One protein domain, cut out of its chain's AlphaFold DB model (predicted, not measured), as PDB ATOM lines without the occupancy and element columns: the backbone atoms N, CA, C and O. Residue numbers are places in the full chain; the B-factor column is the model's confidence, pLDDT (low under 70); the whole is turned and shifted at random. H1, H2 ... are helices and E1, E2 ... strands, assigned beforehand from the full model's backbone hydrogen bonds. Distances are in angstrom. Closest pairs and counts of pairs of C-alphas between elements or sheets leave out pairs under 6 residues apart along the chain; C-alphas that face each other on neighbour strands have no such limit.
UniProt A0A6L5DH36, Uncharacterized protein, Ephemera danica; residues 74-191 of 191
ATOM      1  N   LYS A  74     154.678 130.473 165.909       79.12
ATOM      2  CA  LYS A  74     153.759 131.426 165.271       79.12
ATOM      3  C   LYS A  74     153.587 132.640 166.171       79.12
ATOM      4  O   LYS A  74     152.908 132.573 167.193       79.12
ATOM      5  N   ILE A  75     154.206 133.749 165.788       81.62
ATOM      6  CA  ILE A  75     154.215 134.992 166.558       81.62
ATOM      7  C   ILE A  75     153.195 135.955 165.935       81.62
ATOM      8  O   ILE A  75     153.322 136.275 164.752       81.62
ATOM      9  N   PRO A  76     152.167 136.407 166.676       77.94
ATOM     10  CA  PRO A  76     151.259 137.442 166.191       77.94
ATOM     11  C   PRO A  76     151.983 138.782 166.097       77.94
ATOM     12  O   PRO A  76     152.743 139.143 166.993       77.94
ATOM     13  N   ILE A  77     151.700 139.543 165.050       82.75
ATOM     14  CA  ILE A  77     152.150 140.926 164.925       82.75
ATOM     15  C   ILE A  77     150.993 141.766 164.411       82.75
ATOM     16  O   ILE A  77     150.378 141.414 163.408       82.75
ATOM     17  N   SER A  78     150.723 142.893 165.063       83.00
ATOM     18  CA  SER A  78     149.837 143.916 164.512       83.00
ATOM     19  C   SER A  78     150.607 144.778 163.514       83.00
ATOM     20  O   SER A  78     151.611 145.400 163.866       83.00
ATOM     21  N   ARG A  79     150.144 144.827 162.264       85.94
ATOM     22  CA  ARG A  79     150.608 145.778 161.244       85.94
ATOM     23  C   ARG A  79     149.621 146.934 161.187       85.94
ATOM     24  O   ARG A  79     148.424 146.700 161.088       85.94
ATOM     25  N   VAL A  80     150.115 148.166 161.205       89.25
ATOM     26  CA  VAL A  80     149.281 149.351 160.975       89.25
ATOM     27  C   VAL A  80     149.591 149.902 159.593       89.25
ATOM     28  O   VAL A  80     150.752 150.152 159.275       89.25
ATOM     29  N   GLU A  81     148.562 150.106 158.782       90.69
ATOM     30  CA  GLU A  81     148.662 150.834 157.521       90.69
ATOM     31  C   GLU A  81     147.921 152.154 157.612       90.69
ATOM     32  O   GLU A  81     146.830 152.230 158.177       90.69
ATOM     33  N   MET A  82     148.505 153.191 157.017       90.06
ATOM     34  CA  MET A  82     147.854 154.479 156.860       90.06
ATOM     35  C   MET A  82     147.537 154.716 155.387       90.06
ATOM     36  O   MET A  82     148.407 154.573 154.528       90.06
ATOM     37  N   LYS A  83     146.310 155.156 155.104       90.38
ATOM     38  CA  LYS A  83     145.930 155.698 153.795       90.38
ATOM     39  C   LYS A  83     145.212 157.023 153.959       90.38
ATOM     40  O   LYS A  83     144.377 157.174 154.853       90.38
ATOM     41  N   SER A  84     145.523 157.969 153.080       89.06
ATOM     42  CA  SER A  84     144.884 159.279 153.023       89.06
ATOM     43  C   SER A  84     144.164 159.486 151.691       89.06
ATOM     44  O   SER A  84     144.566 158.966 150.653       89.06
ATOM     45  N   ALA A  85     143.070 160.239 151.729       89.31
ATOM     46  CA  ALA A  85     142.303 160.639 150.562       89.31
ATOM     47  C   ALA A  85     141.832 162.086 150.727       89.31
ATOM     48  O   ALA A  85     141.261 162.451 151.755       89.31
ATOM     49  N   THR A  86     142.036 162.914 149.707       89.69
ATOM     50  CA  THR A  86     141.585 164.308 149.729       89.69
ATOM     51  C   THR A  86     140.119 164.410 149.314       89.69
ATOM     52  O   THR A  86     139.693 163.852 148.299       89.69
ATOM     53  N   ILE A  87     139.344 165.153 150.098       90.00
ATOM     54  CA  ILE A  87     137.962 165.528 149.819       90.00
ATOM     55  C   ILE A  87     137.964 167.011 149.418       90.00
ATOM     56  O   ILE A  87     138.369 167.853 150.225       90.00
ATOM     57  N   PRO A  88     137.550 167.359 148.186       90.44
ATOM     58  CA  PRO A  88     137.541 168.747 147.745       90.44
ATOM     59  C   PRO A  88     136.456 169.567 148.459       90.44
ATOM     60  O   PRO A  88     135.518 169.022 149.046       90.44
ATOM     61  N   SER A  89     136.588 170.896 148.412       90.75
ATOM     62  CA  SER A  89     135.554 171.808 148.910       90.75
ATOM     63  C   SER A  89     134.248 171.645 148.127       90.75
ATOM     64  O   SER A  89     134.220 171.096 147.026       90.75
ATOM     65  N   ASN A  90     133.148 172.113 148.714       90.81
ATOM     66  CA  ASN A  90     131.790 172.023 148.176       90.81
ATOM     67  C   ASN A  90     131.272 170.593 147.942       90.81
ATOM     68  O   ASN A  90     130.225 170.408 147.326       90.81
ATOM     69  N   VAL A  91     131.947 169.575 148.482       89.62
ATOM     70  CA  VAL A  91     131.464 168.191 148.492       89.62
ATOM     71  C   VAL A  91     130.728 167.898 149.796       89.62
ATOM     72  O   VAL A  91     131.191 168.252 150.882       89.62
ATOM     73  N   GLN A  92     129.570 167.243 149.685       89.25
ATOM     74  CA  GLN A  92     128.770 166.798 150.830       89.25
ATOM     75  C   GLN A  92     129.016 165.326 151.181       89.25
ATOM     76  O   GLN A  92     128.911 164.952 152.346       89.25
ATOM     77  N   SER A  93     129.367 164.489 150.206       89.50
ATOM     78  CA  SER A  93     129.695 163.085 150.438       89.50
ATOM     79  C   SER A  93     130.852 162.620 149.566       89.50
ATOM     80  O   SER A  93     130.994 163.022 148.411       89.50
ATOM     81  N   LYS A  94     131.694 161.753 150.124       90.56
ATOM     82  CA  LYS A  94     132.769 161.094 149.389       90.56
ATOM     83  C   LYS A  94     132.801 159.622 149.758       90.56
ATOM     84  O   LYS A  94     132.940 159.281 150.930       90.56
ATOM     85  N   THR A  95     132.754 158.778 148.734       91.88
ATOM     86  CA  THR A  95     133.043 157.349 148.856       91.88
ATOM     87  C   THR A  95     134.469 157.091 148.394       91.88
ATOM     88  O   THR A  95     134.877 157.526 147.311       91.88
ATOM     89  N   VAL A  96     135.232 156.400 149.232       91.00
ATOM     90  CA  VAL A  96     136.556 155.866 148.930       91.00
ATOM     91  C   VAL A  96     136.421 154.350 148.881       91.00
ATOM     92  O   VAL A  96     136.370 153.677 149.912       91.00
ATOM     93  N   SER A  97     136.282 153.832 147.663       89.94
ATOM     94  CA  SER A  97     136.133 152.401 147.410       89.94
ATOM     95  C   SER A  97     137.488 151.707 147.395       89.94
ATOM     96  O   SER A  97     138.482 152.296 146.973       89.94
ATOM     97  N   ASN A  98     137.507 150.440 147.800       88.44
ATOM     98  CA  ASN A  98     138.677 149.571 147.808       88.44
ATOM     99  C   ASN A  98     139.855 150.184 148.573       88.44
ATOM    100  O   ASN A  98     141.013 150.039 148.179       88.44
ATOM    101  N   LEU A  99     139.556 150.888 149.669       88.69
ATOM    102  CA  LEU A  99     140.572 151.536 150.485       88.69
ATOM    103  C   LEU A  99     141.547 150.496 151.037       88.69
ATOM    104  O   LEU A  99     142.751 150.710 150.978       88.69
ATOM    105  N   TYR A 100     141.051 149.341 151.479       90.69
ATOM    106  CA  TYR A 100     141.868 148.164 151.783       90.69
ATOM    107  C   TYR A 100     141.304 146.959 151.029       90.69
ATOM    108  O   TYR A 100     140.091 146.759 151.013       90.69
ATOM    109  N   LEU A 101     142.179 146.201 150.371       88.44
ATOM    110  CA  LEU A 101     141.849 145.029 149.559       88.44
ATOM    111  C   LEU A 101     142.601 143.821 150.112       88.44
ATOM    112  O   LEU A 101     143.802 143.916 150.355       88.44
ATOM    113  N   GLY A 102     141.910 142.693 150.271       88.56
ATOM    114  CA  GLY A 102     142.488 141.475 150.834       88.56
ATOM    115  C   GLY A 102     142.074 141.312 152.288       88.56
ATOM    116  O   GLY A 102     140.887 141.352 152.589       88.56
ATOM    117  N   GLN A 103     143.022 141.112 153.203       85.19
ATOM    118  CA  GLN A 103     142.684 140.942 154.616       85.19
ATOM    119  C   GLN A 103     141.887 142.151 155.137       85.19
ATOM    120  O   GLN A 103     142.273 143.293 154.920       85.19
ATOM    121  N   ILE A 104     140.769 141.905 155.822       88.00
ATOM    122  CA  ILE A 104     139.990 142.956 156.483       88.00
ATOM    123  C   ILE A 104     140.727 143.341 157.777       88.00
ATOM    124  O   ILE A 104     141.097 142.448 158.548       88.00
ATOM    125  N   PRO A 105     140.971 144.640 158.025       89.69
ATOM    126  CA  PRO A 105     141.597 145.085 159.259       89.69
ATOM    127  C   PRO A 105     140.704 144.772 160.458       89.69
ATOM    128  O   PRO A 105     139.484 144.817 160.355       89.69
ATOM    129  N   VAL A 106     141.312 144.487 161.608       89.12
ATOM    130  CA  VAL A 106     140.586 144.241 162.864       89.12
ATOM    131  C   VAL A 106     140.064 145.531 163.485       89.12
ATOM    132  O   VAL A 106     139.055 145.530 164.179       89.12
ATOM    133  N   ARG A 107     140.732 146.648 163.204       88.94
ATOM    134  CA  ARG A 107     140.359 147.972 163.686       88.94
ATOM    135  C   ARG A 107     140.687 148.999 162.627       88.94
ATOM    136  O   ARG A 107     141.755 148.951 162.019       88.94
ATOM    137  N   ILE A 108     139.780 149.944 162.430       90.50
ATOM    138  CA  ILE A 108     140.024 151.096 161.574       90.50
ATOM    139  C   ILE A 108     139.724 152.382 162.333       90.50
ATOM    140  O   ILE A 108     138.683 152.533 162.965       90.50
ATOM    141  N   ILE A 109     140.663 153.315 162.286       90.56
ATOM    142  CA  ILE A 109     140.542 154.643 162.870       90.56
ATOM    143  C   ILE A 109     140.517 155.636 161.720       90.56
ATOM    144  O   ILE A 109     141.412 155.656 160.882       90.56
ATOM    145  N   VAL A 110     139.485 156.463 161.680       89.75
ATOM    146  CA  VAL A 110     139.225 157.434 160.627       89.75
ATOM    147  C   VAL A 110     139.180 158.818 161.250       89.75
ATOM    148  O   VAL A 110     138.484 159.046 162.237       89.75
ATOM    149  N   PHE A 111     139.905 159.759 160.665       87.62
ATOM    150  CA  PHE A 111     139.912 161.144 161.110       87.62
ATOM    151  C   PHE A 111     139.976 162.074 159.900       87.62
ATOM    152  O   PHE A 111     140.636 161.794 158.898       87.62
ATOM    153  N   VAL A 112     139.228 163.170 159.979       85.56
ATOM    154  CA  VAL A 112     139.179 164.198 158.934       85.56
ATOM    155  C   VAL A 112     140.005 165.377 159.414       85.56
ATOM    156  O   VAL A 112     139.740 165.904 160.490       85.56
ATOM    157  N   VAL A 113     140.995 165.789 158.628       83.69
ATOM    158  CA  VAL A 113     141.946 166.856 158.968       83.69
ATOM    159  C   VAL A 113     142.025 167.892 157.857       83.69
ATOM    160  O   VAL A 113     141.845 167.575 156.685       83.69
ATOM    161  N   SER A 114     142.307 169.149 158.194       78.88
ATOM    162  CA  SER A 114     142.593 170.163 157.175       78.88
ATOM    163  C   SER A 114     143.961 169.921 156.522       78.88
ATOM    164  O   SER A 114     144.860 169.315 157.108       78.88
ATOM    165  N   ASN A 115     144.157 170.451 155.312       74.00
ATOM    166  CA  ASN A 115     145.445 170.374 154.608       74.00
ATOM    167  C   ASN A 115     146.608 170.982 155.408       74.00
ATOM    168  O   ASN A 115     147.738 170.516 155.317       74.00
ATOM    169  N   THR A 116     146.341 172.016 156.207       69.81
ATOM    170  CA  THR A 116     147.376 172.731 156.963       69.81
ATOM    171  C   THR A 116     147.987 171.900 158.089       69.81
ATOM    172  O   THR A 116     149.138 172.133 158.445       69.81
ATOM    173  N   VAL A 117     147.251 170.923 158.621       66.94
ATOM    174  CA  VAL A 117     147.705 170.059 159.721       66.94
ATOM    175  C   VAL A 117     148.695 169.000 159.252       66.94
ATOM    176  O   VAL A 117     149.652 168.708 159.961       66.94
ATOM    177  N   LEU A 118     148.523 168.468 158.038       66.69
ATOM    178  CA  LEU A 118     149.481 167.509 157.478       66.69
ATOM    179  C   LEU A 118     150.872 168.126 157.262       66.69
ATOM    180  O   LEU A 118     151.865 167.408 157.279       66.69
ATOM    181  N   ASN A 119     150.947 169.453 157.126       70.75
ATOM    182  CA  ASN A 119     152.195 170.192 156.934       70.75
ATOM    183  C   ASN A 119     152.886 170.588 158.256       70.75
ATOM    184  O   ASN A 119     153.798 171.411 158.236       70.75
ATOM    185  N   GLY A 120     152.469 170.029 159.400       65.19
ATOM    186  CA  GLY A 120     153.163 170.199 160.684       65.19
ATOM    187  C   GLY A 120     152.688 171.368 161.555       65.19
ATOM    188  O   GLY A 120     153.322 171.661 162.566       65.19
ATOM    189  N   ASN A 121     151.572 172.022 161.217       65.69
ATOM    190  CA  ASN A 121     150.984 173.046 162.085       65.69
ATOM    191  C   ASN A 121     150.213 172.414 163.257       65.69
ATOM    192  O   ASN A 121     149.465 171.453 163.079       65.69
ATOM    193  N   ALA A 122     150.379 172.986 164.456       57.84
ATOM    194  CA  ALA A 122     149.720 172.535 165.682       57.84
ATOM    195  C   ALA A 122     148.186 172.599 165.574       57.84
ATOM    196  O   ALA A 122     147.649 173.500 164.939       57.84
ATOM    197  N   TYR A 123     147.503 171.643 166.214       62.00
ATOM    198  CA  TYR A 123     146.059 171.385 166.156       62.00
ATOM    199  C   TYR A 123     145.249 172.397 166.995       62.00
ATOM    200  O   TYR A 123     145.066 172.163 168.190       62.00
ATOM    201  N   PRO A 124     144.708 173.495 166.434       58.72
ATOM    202  CA  PRO A 124     144.163 174.567 167.269       58.72
ATOM    203  C   PRO A 124     142.737 174.262 167.751       58.72
ATOM    204  O   PRO A 124     142.345 174.702 168.823       58.72
ATOM    205  N   ASN A 125     141.967 173.497 166.966       62.81
ATOM    206  CA  ASN A 125     140.510 173.375 167.124       62.81
ATOM    207  C   ASN A 125     140.023 171.949 167.428       62.81
ATOM    208  O   ASN A 125     138.816 171.710 167.446       62.81
ATOM    209  N   GLY A 126     140.942 171.002 167.646       58.88
ATOM    210  CA  GLY A 126     140.611 169.580 167.752       58.88
ATOM    211  C   GLY A 126     140.049 168.999 166.446       58.88
ATOM    212  O   GLY A 126     139.562 169.710 165.569       58.88
ATOM    213  N   TYR A 127     140.136 167.682 166.290       67.75
ATOM    214  CA  TYR A 127     139.520 166.974 165.167       67.75
ATOM    215  C   TYR A 127     138.719 165.791 165.682       67.75
ATOM    216  O   TYR A 127     139.021 165.224 166.732       67.75
ATOM    217  N   CYS A 128     137.678 165.433 164.937       67.38
ATOM    218  CA  CYS A 128     136.854 164.286 165.265       67.38
ATOM    219  C   CYS A 128     137.553 163.000 164.803       67.38
ATOM    220  O   CYS A 128     137.910 162.871 163.627       67.38
ATOM    221  N   LEU A 129     137.745 162.077 165.743       78.19
ATOM    222  CA  LEU A 129     138.301 160.751 165.516       78.19
ATOM    223  C   LEU A 129     137.182 159.724 165.672       78.19
ATOM    224  O   LEU A 129     136.531 159.660 166.713       78.19
ATOM    225  N   TYR A 130     136.987 158.915 164.638       83.44
ATOM    226  CA  TYR A 130     136.062 157.795 164.644       83.44
ATOM    227  C   TYR A 130     136.865 156.502 164.621       83.44
ATOM    228  O   TYR A 130     137.551 156.210 163.646       83.44
ATOM    229  N   ALA A 131     136.799 155.735 165.703       84.06
ATOM    230  CA  ALA A 131     137.390 154.408 165.768       84.06
ATOM    231  C   ALA A 131     136.282 153.364 165.632       84.06
ATOM    232  O   ALA A 131     135.289 153.414 166.357       84.06
ATOM    233  N   PHE A 132     136.467 152.428 164.709       85.31
ATOM    234  CA  PHE A 132     135.556 151.320 164.475       85.31
ATOM    235  C   PHE A 132     136.285 150.004 164.728       85.31
ATOM    236  O   PHE A 132     137.388 149.778 164.216       85.31
ATOM    237  N   ASP A 133     135.647 149.145 165.514       85.06
ATOM    238  CA  ASP A 133     136.038 147.751 165.663       85.06
ATOM    239  C   ASP A 133     135.398 146.943 164.527       85.06
ATOM    240  O   ASP A 133     134.186 147.009 164.311       85.06
ATOM    241  N   LEU A 134     136.230 146.242 163.760       83.56
ATOM    242  CA  LEU A 134     135.816 145.396 162.641       83.56
ATOM    243  C   LEU A 134     136.028 143.906 162.941       83.56
ATOM    244  O   LEU A 134     135.789 143.060 162.074       83.56
ATOM    245  N   SER A 135     136.476 143.568 164.153       81.00
ATOM    246  CA  SER A 135     136.566 142.185 164.594       81.00
ATOM    247  C   SER A 135     135.161 141.552 164.638       81.00
ATOM    248  O   SER A 135     134.200 142.187 165.081       81.00
ATOM    249  N   PRO A 136     134.998 140.306 164.152       73.69
ATOM    250  CA  PRO A 136     133.697 139.633 164.100       73.69
ATOM    251  C   PRO A 136     132.968 139.521 165.444       73.69
ATOM    252  O   PRO A 136     131.747 139.401 165.459       73.69
ATOM    253  N   ASP A 137     133.717 139.506 166.541       78.88
ATOM    254  CA  ASP A 137     133.253 139.360 167.919       78.88
ATOM    255  C   ASP A 137     133.406 140.648 168.745       78.88
ATOM    256  O   ASP A 137     133.149 140.623 169.946       78.88
ATOM    257  N   LEU A 138     133.798 141.766 168.115       71.88
ATOM    258  CA  LEU A 138     134.082 143.046 168.781       71.88
ATOM    259  C   LEU A 138     135.149 142.929 169.885       71.88
ATOM    260  O   LEU A 138     135.153 143.692 170.855       71.88
ATOM    261  N   SER A 139     136.050 141.950 169.758       70.31
ATOM    262  CA  SER A 139     137.132 141.694 170.701       70.31
ATOM    263  C   SER A 139     138.466 142.290 170.236       70.31
ATOM    264  O   SER A 139     139.521 141.775 170.612       70.31
ATOM    265  N   ALA A 140     138.491 143.372 169.444       62.72
ATOM    266  CA  ALA A 140     139.758 143.927 168.941       62.72
ATOM    267  C   ALA A 140     140.715 144.413 170.047       62.72
ATOM    268  O   ALA A 140     141.894 144.644 169.783       62.72
ATOM    269  N   ASN A 141     140.218 144.574 171.278       64.88
ATOM    270  CA  ASN A 141     141.019 144.914 172.455       64.88
ATOM    271  C   ASN A 141     141.319 143.716 173.373       64.88
ATOM    272  O   ASN A 141     141.997 143.898 174.381       64.88
ATOM    273  N   ASP A 142     140.812 142.524 173.056       65.62
ATOM    274  CA  ASP A 142     141.034 141.305 173.835       65.62
ATOM    275  C   ASP A 142     142.145 140.447 173.201       65.62
ATOM    276  O   ASP A 142     142.539 140.621 172.047       65.62
ATOM    277  N   CYS A 143     142.667 139.488 173.959       57.16
ATOM    278  CA  CYS A 143     143.656 138.519 173.494       57.16
ATOM    279  C   CYS A 143     143.045 137.368 172.672       57.16
ATOM    280  O   CYS A 143     143.780 136.503 172.176       57.16
ATOM    281  N   HIS A 144     141.719 137.358 172.506       64.19
ATOM    282  CA  HIS A 144     141.005 136.405 171.668       64.19
ATOM    283  C   HIS A 144     141.266 136.681 170.179       64.19
ATOM    284  O   HIS A 144     141.166 137.808 169.695       64.19
ATOM    285  N   ARG A 145     141.656 135.637 169.440       62.72
ATOM    286  CA  ARG A 145     141.985 135.746 168.015       62.72
ATOM    287  C   ARG A 145     140.820 135.273 167.179       62.72
ATOM    288  O   ARG A 145     140.469 134.096 167.200       62.72
ATOM    289  N   THR A 146     140.284 136.182 166.383       66.38
ATOM    290  CA  THR A 146     139.226 135.860 165.440       66.38
ATOM    291  C   THR A 146     139.759 135.299 164.134       66.38
ATOM    292  O   THR A 146     140.916 135.477 163.746       66.38
ATOM    293  N   LEU A 147     138.874 134.591 163.432       68.38
ATOM    294  CA  LEU A 147     139.133 134.134 162.075       68.38
ATOM    295  C   LEU A 147     139.323 135.339 161.151       68.38
ATOM    296  O   LEU A 147     138.469 136.228 161.082       68.38
ATOM    297  N   ARG A 148     140.433 135.337 160.408       72.12
ATOM    298  CA  ARG A 148     140.719 136.370 159.414       72.12
ATOM    299  C   ARG A 148     139.714 136.288 158.278       72.12
ATOM    300  O   ARG A 148     139.506 135.229 157.690       72.12
ATOM    301  N   LYS A 149     139.126 137.433 157.951       78.69
ATOM    302  CA  LYS A 149     138.262 137.592 156.785       78.69
ATOM    303  C   LYS A 149     139.018 138.345 155.701       78.69
ATOM    304  O   LYS A 149     139.808 139.237 156.002       78.69
ATOM    305  N   SER A 150     138.764 137.976 154.451       85.69
ATOM    306  CA  SER A 150     139.248 138.692 153.273       85.69
ATOM    307  C   SER A 150     138.075 139.398 152.598       85.69
ATOM    308  O   SER A 150     136.963 138.868 152.578       85.69
ATOM    309  N   GLY A 151     138.297 140.602 152.087       88.12
ATOM    310  CA  GLY A 151     137.291 141.437 151.454       88.12
ATOM    311  C   GLY A 151     137.840 142.795 151.022       88.12
ATOM    312  O   GLY A 151     139.046 143.041 151.009       88.12
ATOM    313  N   ALA A 152     136.925 143.682 150.647       89.19
ATOM    314  CA  ALA A 152     137.225 145.067 150.316       89.19
ATOM    315  C   ALA A 152     136.599 145.990 151.365       89.19
ATOM    316  O   ALA A 152     135.419 145.857 151.691       89.19
ATOM    317  N   VAL A 153     137.381 146.939 151.877       90.31
ATOM    318  CA  VAL A 153     136.902 147.973 152.799       90.31
ATOM    319  C   VAL A 153     136.619 149.244 152.011       90.31
ATOM    320  O   VAL A 153     137.530 149.847 151.439       90.31
ATOM    321  N   ASN A 154     135.355 149.658 152.016       91.94
ATOM    322  CA  ASN A 154     134.893 150.916 151.439       91.94
ATOM    323  C   ASN A 154     134.514 151.866 152.572       91.94
ATOM    324  O   ASN A 154     133.839 151.457 153.515       91.94
ATOM    325  N   ILE A 155     134.907 153.132 152.464       90.50
ATOM    326  CA  ILE A 155     134.500 154.164 153.421       90.50
ATOM    327  C   ILE A 155     133.676 155.207 152.694       90.50
ATOM    328  O   ILE A 155     134.122 155.781 151.704       90.50
ATOM    329  N   GLU A 156     132.489 155.481 153.218       91.62
ATOM    330  CA  GLU A 156     131.664 156.604 152.799       91.62
ATOM    331  C   GLU A 156     131.586 157.619 153.936       91.62
ATOM    332  O   GLU A 156     131.197 157.296 155.056       91.62
ATOM    333  N   VAL A 157     131.947 158.864 153.638       89.38
ATOM    334  CA  VAL A 157     131.828 159.983 154.574       89.38
ATOM    335  C   VAL A 157     130.768 160.938 154.047       89.38
ATOM    336  O   VAL A 157     130.841 161.361 152.893       89.38
ATOM    337  N   ARG A 158     129.795 161.293 154.893       91.06
ATOM    338  CA  ARG A 158     128.751 162.286 154.597       91.06
ATOM    339  C   ARG A 158     128.794 163.423 155.609       91.06
ATOM    340  O   ARG A 158     128.786 163.194 156.815       91.06
ATOM    341  N   PHE A 159     128.787 164.652 155.113       88.56
ATOM    342  CA  PHE A 159     128.776 165.871 155.909       88.56
ATOM    343  C   PHE A 159     127.375 166.488 155.921       88.56
ATOM    344  O   PHE A 159     126.660 166.495 154.919       88.56
ATOM    345  N   LYS A 160     126.978 167.061 157.062       90.12
ATOM    346  CA  LYS A 160     125.674 167.732 157.200       90.12
ATOM    347  C   LYS A 160     125.549 168.969 156.297       90.12
ATOM    348  O   LYS A 160     124.458 169.275 155.832       90.12
ATOM    349  N   LYS A 161     126.657 169.675 156.059       89.88
ATOM    350  CA  LYS A 161     126.776 170.818 155.140       89.88
ATOM    351  C   LYS A 161     127.958 170.578 154.202       89.88
ATOM    352  O   LYS A 161     128.901 169.893 154.594       89.88
ATOM    353  N   ALA A 162     127.906 171.144 152.997       89.88
ATOM    354  CA  ALA A 162     129.023 171.088 152.059       89.88
ATOM    355  C   ALA A 162     130.283 171.723 152.675       89.88
ATOM    356  O   ALA A 162     130.197 172.728 153.387       89.88
ATOM    357  N   LEU A 163     131.442 171.108 152.434       87.25
ATOM    358  CA  LEU A 163     132.700 171.521 153.050       87.25
ATOM    359  C   LEU A 163     133.150 172.906 152.549       87.25
ATOM    360  O   LEU A 163     133.290 173.083 151.339       87.25
ATOM    361  N   PRO A 164     133.456 173.871 153.435       87.62
ATOM    362  CA  PRO A 164     133.899 175.203 153.018       87.62
ATOM    363  C   PRO A 164     135.307 175.197 152.404       87.62
ATOM    364  O   PRO A 164     135.654 176.080 151.626       87.62
ATOM    365  N   GLN A 165     136.130 174.205 152.751       87.06
ATOM    366  CA  GLN A 165     137.502 174.034 152.276       87.06
ATOM    367  C   GLN A 165     137.795 172.548 152.060       87.06
ATOM    368  O   GLN A 165     137.121 171.692 152.632       87.06
ATOM    369  N   ALA A 166     138.802 172.245 151.240       88.25
ATOM    370  CA  ALA A 166     139.257 170.874 151.047       88.25
ATOM    371  C   ALA A 166     139.875 170.313 152.339       88.25
ATOM    372  O   ALA A 166     140.635 170.997 153.030       88.25
ATOM    373  N   VAL A 167     139.558 169.057 152.644       88.25
ATOM    374  CA  VAL A 167     140.025 168.334 153.836       88.25
ATOM    375  C   VAL A 167     140.595 166.981 153.427       88.25
ATOM    376  O   VAL A 167     140.185 166.410 152.420       88.25
ATOM    377  N   ASN A 168     141.516 166.435 154.211       88.12
ATOM    378  CA  ASN A 168     142.018 165.081 154.030       88.12
ATOM    379  C   ASN A 168     141.326 164.133 154.997       88.12
ATOM    380  O   ASN A 168     141.305 164.344 156.207       88.12
ATOM    381  N   LEU A 169     140.791 163.058 154.441       88.75
ATOM    382  CA  LEU A 169     140.409 161.874 155.178       88.75
ATOM    383  C   LEU A 169     141.663 161.032 155.376       88.75
ATOM    384  O   LEU A 169     142.279 160.620 154.397       88.75
ATOM    385  N   VAL A 170     142.036 160.762 156.618       89.50
ATOM    386  CA  VAL A 170     143.145 159.866 156.930       89.50
ATOM    387  C   VAL A 170     142.601 158.680 157.704       89.50
ATOM    388  O   VAL A 170     141.743 158.808 158.579       89.50
ATOM    389  N   THR A 171     143.074 157.503 157.326       91.38
ATOM    390  CA  THR A 171     142.645 156.232 157.894       91.38
ATOM    391  C   THR A 171     143.854 155.464 158.381       91.38
ATOM    392  O   THR A 171     144.843 155.365 157.659       91.38
ATOM    393  N   PHE A 172     143.761 154.921 159.586       91.94
ATOM    394  CA  PHE A 172     144.675 153.929 160.121       91.94
ATOM    395  C   PHE A 172     143.939 152.605 160.211       91.94
ATOM    396  O   PHE A 172     142.918 152.522 160.887       91.94
ATOM    397  N   ALA A 173     144.446 151.581 159.552       91.50
ATOM    398  CA  ALA A 173     143.907 150.237 159.613       91.50
ATOM    399  C   ALA A 173     144.917 149.318 160.294       91.50
ATOM    400  O   ALA A 173     146.088 149.286 159.923       91.50
ATOM    401  N   GLU A 174     144.466 148.583 161.303       89.56
ATOM    402  CA  GLU A 174     145.262 147.579 161.993       89.56
ATOM    403  C   GLU A 174     144.926 146.190 161.456       89.56
ATOM    404  O   GLU A 174     143.767 145.780 161.436       89.56
ATOM    405  N   PHE A 175     145.950 145.446 161.062       87.25
ATOM    406  CA  PHE A 175     145.862 144.083 160.564       87.25
ATOM    407  C   PHE A 175     146.582 143.148 161.522       87.25
ATOM    408  O   PHE A 175     147.689 143.435 161.978       87.25
ATOM    409  N   GLN A 176     145.973 142.001 161.802       82.81
ATOM    410  CA  GLN A 176     146.633 140.932 162.539       82.81
ATOM    411  C   GLN A 176     147.403 140.045 161.572       82.81
ATOM    412  O   GLN A 176     146.793 139.305 160.805       82.81
ATOM    413  N   ASN A 177     148.725 140.061 161.658       82.56
ATOM    414  CA  ASN A 177     149.618 139.227 160.864       82.56
ATOM    415  C   ASN A 177     150.280 138.161 161.742       82.56
ATOM    416  O   ASN A 177     150.222 138.200 162.974       82.56
ATOM    417  N   LEU A 178     150.866 137.153 161.099       81.69
ATOM    418  CA  LEU A 178     151.587 136.077 161.772       81.69
ATOM    419  C   LEU A 178     152.970 135.961 161.146       81.69
ATOM    420  O   LEU A 178     153.098 135.842 159.929       81.69
ATOM    421  N   ILE A 179     153.993 135.969 161.994       83.88
ATOM    422  CA  ILE A 179     155.318 135.491 161.623       83.88
ATOM    423  C   ILE A 179     155.381 134.018 161.985       83.88
ATOM    424  O   ILE A 179     155.187 133.652 163.147       83.88
ATOM    425  N   GLN A 180     155.659 133.182 160.996       84.62
ATOM    426  CA  GLN A 180     155.930 131.773 161.194       84.62
ATOM    427  C   GLN A 180     157.436 131.535 161.088       84.62
ATOM    428  O   GLN A 180     158.087 131.932 160.127       84.62
ATOM    429  N   ILE A 181     157.993 130.893 162.108       86.25
ATOM    430  CA  ILE A 181     159.359 130.381 162.099       86.25
ATOM    431  C   ILE A 181     159.236 128.872 161.976       86.25
ATOM    432  O   ILE A 181     158.688 128.218 162.869       86.25
ATOM    433  N   ASP A 182     159.688 128.332 160.848       83.25
ATOM    434  CA  ASP A 182     159.638 126.896 160.601       83.25
ATOM    435  C   ASP A 182     160.692 126.135 161.431       83.25
ATOM    436  O   ASP A 182     161.547 126.705 162.120       83.25
ATOM    437  N   LYS A 183     160.659 124.803 161.350       84.62
ATOM    438  CA  LYS A 183     161.621 123.925 162.040       84.62
ATOM    439  C   LYS A 183     163.061 124.131 161.556       84.62
ATOM    440  O   LYS A 183     164.016 123.784 162.256       84.62
ATOM    441  N   GLN A 184     163.231 124.655 160.350       86.44
ATOM    442  CA  GLN A 184     164.496 124.960 159.698       86.44
ATOM    443  C   GLN A 184     164.997 126.377 160.038       86.44
ATOM    444  O   GLN A 184     166.115 126.716 159.655       86.44
ATOM    445  N   ARG A 185     164.244 127.141 160.845       78.81
ATOM    446  CA  ARG A 185     164.478 128.547 161.207       78.81
ATOM    447  C   ARG A 185     164.350 129.527 160.038       78.81
ATOM    448  O   ARG A 185     164.849 130.647 160.137       78.81
ATOM    449  N   ASN A 186     163.665 129.143 158.965       84.56
ATOM    450  CA  ASN A 186     163.230 130.103 157.964       84.56
ATOM    451  C   ASN A 186     162.069 130.913 158.534       84.56
ATOM    452  O   ASN A 186     161.162 130.378 159.177       84.56
ATOM    453  N   VAL A 187     162.121 132.217 158.292       83.00
ATOM    454  CA  VAL A 187     161.102 133.162 158.729       83.00
ATOM    455  C   VAL A 187     160.196 133.438 157.540       83.00
ATOM    456  O   VAL A 187     160.646 133.993 156.540       83.00
ATOM    457  N   SER A 188     158.928 133.057 157.648       85.06
ATOM    458  CA  SER A 188     157.889 133.451 156.706       85.06
ATOM    459  C   SER A 188     156.933 134.431 157.373       85.06
ATOM    460  O   SER A 188     156.530 134.289 158.529       85.06
ATOM    461  N   THR A 189     156.599 135.476 156.632       80.44
ATOM    462  CA  THR A 189     155.649 136.504 157.042       80.44
ATOM    463  C   THR A 189     154.457 136.438 156.107       80.44
ATOM    464  O   THR A 189     154.625 136.556 154.895       80.44
ATOM    465  N   ASP A 190     153.271 136.246 156.667       68.38
ATOM    466  CA  ASP A 190     152.009 136.295 155.933       68.38
ATOM    467  C   ASP A 190     151.563 137.769 155.852       68.38
ATOM    468  O   ASP A 190     151.194 138.351 156.881       68.38
ATOM    469  N   PHE A 191     151.727 138.400 154.679       61.03
ATOM    470  CA  PHE A 191     151.509 139.837 154.434       61.03
ATOM    471  C   PHE A 191     150.534 140.131 153.306       61.03
ATOM    472  O   PHE A 191     150.541 139.385 152.303       61.03
TER     473      PHE A 191
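This is residues 74 to 191 of the 191 residues of an uncharacterized protein of Ephemera danica (UniProt A0A6L5DH36). The domain is a long, narrow sandwich: a twisted sheet runs along the long strand E6, and the two-stranded sheet E2 E5 covers part of it. E7 folds back on E6 as a hairpin at one end, and the small helix H1 lies near the other. The 118 printed residues hold seven named strands and one named helix, in the order E1 E2 E3 H1 E4 E5 E6 E7, mostly strand. The larger sheet is branched, and in both sheets neighbours are antiparallel. The whole is loose, with a radius of gyration of the C-alphas of 17.5 A, and spans 59 by 29 by 24 A.

E6, residues 167 to 181, has E1, residues 74 to 87, on one side at 163 degrees, with N 81 and O 173 2.8 A apart. On the other side, staggered, are E3, residues 107 to 114, at 152 degrees, with N 109 and O 172 at 2.8 A, and E7, residues 187 to 190, at 138 degrees, with N 188 and O 180 at 2.8 A. E4, residues 129 to 133, neighbours E3 at 165 degrees, with N 110 and O 130 at 2.8 A. E2, residues 93 to 103, and E5, residues 150 to 158, stand at 165 degrees, with N 96 and O 155 at 2.8 A. In this sandwich, two sheets face to face, the facing parts are 10.2 A centre to centre. H1, residues 115 to 118, only grazes the branched sheet; it is too short for an O i to N i+4 pair.

E1 begins at C-alpha 74 (153.759, 131.426, 165.271) and is 40.6 A long. E6 is 43.4 A long. E7 ends at C-alpha 190 (152.009, 136.295, 155.933).

The C-alphas farthest apart, of Lys 161 and Gln 184, are 59.6 A apart. The printed part has no cut, and E4 to E5 is a long link. Confidence is under 70 at residues 116 to 118, 120 to 128, 140 to 147 and 190 to 191.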